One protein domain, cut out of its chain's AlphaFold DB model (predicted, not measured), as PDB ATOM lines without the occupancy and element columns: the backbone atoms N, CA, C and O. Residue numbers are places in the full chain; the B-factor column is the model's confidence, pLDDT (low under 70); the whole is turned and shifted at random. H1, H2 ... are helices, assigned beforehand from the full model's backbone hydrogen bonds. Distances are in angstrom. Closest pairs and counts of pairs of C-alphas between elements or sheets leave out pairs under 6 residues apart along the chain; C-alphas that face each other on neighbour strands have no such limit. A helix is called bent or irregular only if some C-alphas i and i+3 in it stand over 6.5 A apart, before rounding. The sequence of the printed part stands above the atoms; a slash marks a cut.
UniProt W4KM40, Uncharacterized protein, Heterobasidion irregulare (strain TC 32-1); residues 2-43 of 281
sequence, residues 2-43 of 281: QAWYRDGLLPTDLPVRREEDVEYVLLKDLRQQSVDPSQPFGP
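AT A GLANCE: This is residues 2 to 43 of the 281 residues of an uncharacterized protein of Heterobasidion irregulare (strain TC 32-1) (UniProt W4KM40). This fold has little regular structure: two short helices, set apart, are joined by a long looping link that doubles back on itself as an irregular hairpin, residues 15 to 16 pairing antiparallel with residues 25 to 26. After H2, residues 34 to 43 fold back as a loop. The printed part has 42 residues with two named helices, H1 then H2, and no named strand; its class is all helix, with only 12 residues in named elements. It is compact, with a radius of gyration of the C-alphas of 9.7 A, and spans 27 by 19 by 16 A.

IN THESE COORDINATES: Find C-alpha 2 at (43.181, 1.877, 7.869), where H1, residues 2 to 6, begins. Go on to C-alpha 27 at (37.917, 3.090, 17.798); from there H2 runs 9.7 A to C-alpha 33 at (38.800, 12.777, 17.257).

HOW THE PARTS SIT: H1 and H2 are apart. In both helices every O i to N i+4 pair is within hydrogen-bond range.

THE WHOLE: The C-alphas farthest apart, those of Asp 7 and Val 22, are 27.3 A apart. The printed part has no cut, and the link from H1 to H2, 20 residues, is long. Look for pLDDT under 70 at residues 33 to 35 and residue 43.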
ATOM      1  N   GLN A   2      44.098   1.086   8.713       90.44
ATOM      2  CA  GLN A   2      43.181   1.877   7.869       90.44
ATOM      3  C   GLN A   2      42.423   1.054   6.809       90.44
ATOM      4  O   GLN A   2      41.227   1.266   6.628       90.44
ATOM      5  N   ALA A   3      43.088   0.101   6.146       92.00
ATOM      6  CA  ALA A   3      42.436  -0.811   5.198       92.00
ATOM      7  C   ALA A   3      41.338  -1.647   5.883       92.00
ATOM      8  O   ALA A   3      40.177  -1.551   5.515       92.00
ATOM      9  N   TRP A   4      41.675  -2.333   6.980       91.12
ATOM     10  CA  TRP A   4      40.719  -3.135   7.755       91.12
ATOM     11  C   TRP A   4      39.524  -2.340   8.290       91.12
ATOM     12  O   TRP A   4      38.416  -2.863   8.340       91.12
ATOM     13  N   TYR A   5      39.720  -1.076   8.668       89.81
ATOM     14  CA  TYR A   5      38.608  -0.204   9.049       89.81
ATOM     15  C   TYR A   5      37.686   0.112   7.872       89.81
ATOM     16  O   TYR A   5      36.468   0.043   8.017       89.81
ATOM     17  N   ARG A   6      38.258   0.433   6.704       87.81
ATOM     18  CA  ARG A   6      37.489   0.708   5.484       87.81
ATOM     19  C   ARG A   6      36.675  -0.507   5.044       87.81
ATOM     20  O   ARG A   6      35.543  -0.344   4.603       87.81
ATOM     21  N   ASP A   7      37.242  -1.691   5.233       91.69
ATOM     22  CA  ASP A   7      36.619  -2.974   4.907       91.69
ATOM     23  C   ASP A   7      35.610  -3.436   5.980       91.69
ATOM     24  O   ASP A   7      35.026  -4.509   5.861       91.69
ATOM     25  N   GLY A   8      35.387  -2.642   7.037       89.25
ATOM     26  CA  GLY A   8      34.415  -2.942   8.095       89.25
ATOM     27  C   GLY A   8      34.824  -4.084   9.030       89.25
ATOM     28  O   GLY A   8      33.985  -4.614   9.751       89.25
ATOM     29  N   LEU A   9      36.105  -4.461   9.038       91.81
ATOM     30  CA  LEU A   9      36.632  -5.589   9.814       91.81
ATOM     31  C   LEU A   9      36.966  -5.225  11.268       91.81
ATOM     32  O   LEU A   9      37.306  -6.105  12.055       91.81
ATOM     33  N   LEU A  10      36.909  -3.938  11.627       92.50
ATOM     34  CA  LEU A  10      37.223  -3.462  12.975       92.50
ATOM     35  C   LEU A  10      35.943  -3.041  13.714       92.50
ATOM     36  O   LEU A  10      35.251  -2.129  13.247       92.50
ATOM     37  N   PRO A  11      35.633  -3.645  14.873       91.31
ATOM     38  CA  PRO A  11      34.473  -3.261  15.660       91.31
ATOM     39  C   PRO A  11      34.703  -1.904  16.343       91.31
ATOM     40  O   PRO A  11      35.831  -1.488  16.613       91.31
ATOM     41  N   THR A  12      33.625  -1.160  16.584       85.75
ATOM     42  CA  THR A  12      33.697   0.240  17.041       85.75
ATOM     43  C   THR A  12      34.150   0.391  18.496       85.75
ATOM     44  O   THR A  12      34.619   1.458  18.889       85.75
ATOM     45  N   ASP A  13      34.042  -0.662  19.293       90.19
ATOM     46  CA  ASP A  13      34.522  -0.779  20.669       90.19
ATOM     47  C   ASP A  13      35.957  -1.326  20.767       90.19
ATOM     48  O   ASP A  13      36.460  -1.502  21.873       90.19
ATOM     49  N   LEU A  14      36.647  -1.544  19.640       92.69
ATOM     50  CA  LEU A  14      38.043  -1.978  19.627       92.69
ATOM     51  C   LEU A  14      38.954  -0.925  20.289       92.69
ATOM     52  O   LEU A  14      39.026   0.199  19.782       92.69
ATOM     53  N   PRO A  15      39.696  -1.257  21.361       93.19
ATOM     54  CA  PRO A  15      40.709  -0.370  21.921       93.19
ATOM     55  C   PRO A  15      41.896  -0.252  20.960       93.19
ATOM     56  O   PRO A  15      42.508  -1.248  20.574       93.19
ATOM     57  N   VAL A  16      42.231   0.972  20.574       91.44
ATOM     58  CA  VAL A  16      43.325   1.317  19.667       91.44
ATOM     59  C   VAL A  16      44.244   2.338  20.334       91.44
ATOM     60  O   VAL A  16      43.801   3.211  21.074       91.44
ATOM     61  N   ARG A  17      45.548   2.214  20.097       90.50
ATOM     62  CA  ARG A  17      46.588   3.083  20.656       90.50
ATOM     63  C   ARG A  17      47.672   3.259  19.601       90.50
ATOM     64  O   ARG A  17      47.980   2.289  18.899       90.50
ATOM     65  N   ARG A  18      48.215   4.466  19.454       85.06
ATOM     66  CA  ARG A  18      49.404   4.678  18.617       85.06
ATOM     67  C   ARG A  18      50.651   4.261  19.376       85.06
ATOM     68  O   ARG A  18      50.630   4.154  20.596       85.06
ATOM     69  N   GLU A  19      51.739   4.011  18.670       85.75
ATOM     70  CA  GLU A  19      52.968   3.572  19.331       85.75
ATOM     71  C   GLU A  19      53.468   4.619  20.343       85.75
ATOM     72  O   GLU A  19      53.884   4.254  21.442       85.75
ATOM     73  N   GLU A  20      53.308   5.902  20.010       84.12
ATOM     74  CA  GLU A  20      53.687   7.067  20.813       84.12
ATOM     75  C   GLU A  20      52.775   7.377  22.019       84.12
ATOM     76  O   GLU A  20      53.183   8.119  22.914       84.12
ATOM     77  N   ASP A  21      51.561   6.828  22.070       79.50
ATOM     78  CA  ASP A  21      50.576   7.148  23.111       79.50
ATOM     79  C   ASP A  21      50.695   6.194  24.306       79.50
ATOM     80  O   ASP A  21      51.017   5.024  24.140       79.50
ATOM     81  N   VAL A  22      50.372   6.638  25.523       84.50
ATOM     82  CA  VAL A  22      50.412   5.774  26.726       84.50
ATOM     83  C   VAL A  22      49.060   5.098  26.997       84.50
ATOM     84  O   VAL A  22      49.008   4.002  27.553       84.50
ATOM     85  N   GLU A  23      47.961   5.709  26.557       87.88
ATOM     86  CA  GLU A  23      46.593   5.280  26.864       87.88
ATOM     87  C   GLU A  23      45.878   4.695  25.641       87.88
ATOM     88  O   GLU A  23      46.084   5.129  24.509       87.88
ATOM     89  N   TYR A  24      45.010   3.707  25.868       87.38
ATOM     90  CA  TYR A  24      44.141   3.160  24.825       87.38
ATOM     91  C   TYR A  24      42.881   4.014  24.666       87.38
ATOM     92  O   TYR A  24      42.249   4.393  25.648       87.38
ATOM     93  N   VAL A  25      42.471   4.239  23.420       88.31
ATOM     94  CA  VAL A  25      41.234   4.939  23.057       88.31
ATOM     95  C   VAL A  25      40.359   3.988  22.246       88.31
ATOM     96  O   VAL A  25      40.860   3.215  21.438       88.31
ATOM     97  N   LEU A  26      39.041   4.001  22.434       89.25
ATOM     98  CA  LEU A  26      38.155   3.143  21.639       89.25
ATOM     99  C   LEU A  26      38.097   3.637  20.189       89.25
ATOM    100  O   LEU A  26      38.117   4.840  19.931       89.25
ATOM    101  N   LEU A  27      37.952   2.734  19.220       87.69
ATOM    102  CA  LEU A  27      37.917   3.090  17.798       87.69
ATOM    103  C   LEU A  27      36.795   4.088  17.465       87.69
ATOM    104  O   LEU A  27      36.980   4.992  16.649       87.69
ATOM    105  N   LYS A  28      35.639   3.973  18.130       82.69
ATOM    106  CA  LYS A  28      34.539   4.943  18.034       82.69
ATOM    107  C   LYS A  28      34.939   6.345  18.491       82.69
ATOM    108  O   LYS A  28      34.404   7.307  17.943       82.69
ATOM    109  N   ASP A  29      35.838   6.454  19.461       80.25
ATOM    110  CA  ASP A  29      36.297   7.716  20.035       80.25
ATOM    111  C   ASP A  29      37.442   8.279  19.186       80.25
ATOM    112  O   ASP A  29      37.418   9.455  18.836       80.25
ATOM    113  N   LEU A  30      38.347   7.429  18.688       81.94
ATOM    114  CA  LEU A  30      39.359   7.821  17.701       81.94
ATOM    115  C   LEU A  30      38.713   8.393  16.425       81.94
ATOM    116  O   LEU A  30      39.125   9.438  15.926       81.94
ATOM    117  N   ARG A  31      37.638   7.763  15.931       82.12
ATOM    118  CA  ARG A  31      36.833   8.270  14.805       82.12
ATOM    119  C   ARG A  31      36.181   9.620  15.095       82.12
ATOM    120  O   ARG A  31      35.926  10.392  14.178       82.12
ATOM    121  N   GLN A  32      35.849   9.890  16.354       70.56
ATOM    122  CA  GLN A  32      35.338  11.197  16.752       70.56
ATOM    123  C   GLN A  32      36.465  12.233  16.819       70.56
ATOM    124  O   GLN A  32      36.235  13.402  16.538       70.56
ATOM    125  N   GLN A  33      37.680  11.843  17.168       68.75
ATOM    126  CA  GLN A  33      38.800  12.777  17.257       68.75
ATOM    127  C   GLN A  33      39.408  13.105  15.884       68.75
ATOM    128  O   GLN A  33      40.040  14.151  15.732       68.75
ATOM    129  N   SER A  34      39.199  12.259  14.868       69.00
ATOM    130  CA  SER A  34      39.747  12.477  13.530       69.00
ATOM    131  C   SER A  34      39.018  13.574  12.743       69.00
ATOM    132  O   SER A  34      37.799  13.731  12.812       69.00
ATOM    133  N   VAL A  35      39.784  14.334  11.949       62.53
ATOM    134  CA  VAL A  35      39.254  15.368  11.035       62.53
ATOM    135  C   VAL A  35      38.356  14.738   9.967       62.53
ATOM    136  O   VAL A  35      37.299  15.273   9.636       62.53
ATOM    137  N   ASP A  36      38.766  13.576   9.462       70.06
ATOM    138  CA  ASP A  36      37.978  12.746   8.563       70.06
ATOM    139  C   ASP A  36      37.593  11.438   9.282       70.06
ATOM    140  O   ASP A  36      38.473  10.631   9.607       70.06
ATOM    141  N   PRO A  37      36.298  11.179   9.541       71.56
ATOM    142  CA  PRO A  37      35.851   9.935  10.168       71.56
ATOM    143  C   PRO A  37      36.042   8.702   9.267       71.56
ATOM    144  O   PRO A  37      35.965   7.570   9.750       71.56
ATOM    145  N   SER A  38      36.292   8.891   7.968       77.44
ATOM    146  CA  SER A  38      36.682   7.812   7.058       77.44
ATOM    147  C   SER A  38      38.167   7.444   7.185       77.44
ATOM    148  O   SER A  38      38.555   6.350   6.775       77.44
ATOM    149  N   GLN A  39      38.981   8.296   7.822       82.56
ATOM    150  CA  GLN A  39      40.420   8.095   8.034       82.56
ATOM    151  C   GLN A  39      40.847   8.333   9.498       82.56
ATOM    152  O   GLN A  39      41.617   9.251   9.786       82.56
ATOM    153  N   PRO A  40      40.379   7.504  10.455       81.12
ATOM    154  CA  PRO A  40      40.660   7.695  11.880       81.12
ATOM    155  C   PRO A  40      42.136   7.505  12.266       81.12
ATOM    156  O   PRO A  40      42.575   8.033  13.283       81.12
ATOM    157  N   PHE A  41      42.915   6.783  11.454       85.12
ATOM    158  CA  PHE A  41      44.340   6.520  11.704       85.12
ATOM    159  C   PHE A  41      45.278   7.507  10.999       85.12
ATOM    160  O   PHE A  41      46.478   7.248  10.916       85.12
ATOM    161  N   GLY A  42      44.750   8.608  10.451       74.38
ATOM    162  CA  GLY A  42      45.569   9.651   9.835       74.38
ATOM    163  C   GLY A  42      46.594  10.240  10.816       74.38
ATOM    164  O   GLY A  42      46.467  10.049  12.028       74.38
ATOM    165  N   PRO A  43      47.622  10.957  10.334       64.19
ATOM    166  CA  PRO A  43      48.587  11.618  11.209       64.19
ATOM    167  C   PRO A  43      47.852  12.460  12.257       64.19
ATOM    168  O   PRO A  43      46.841  13.096  11.951       64.19
TER     169      PRO A  43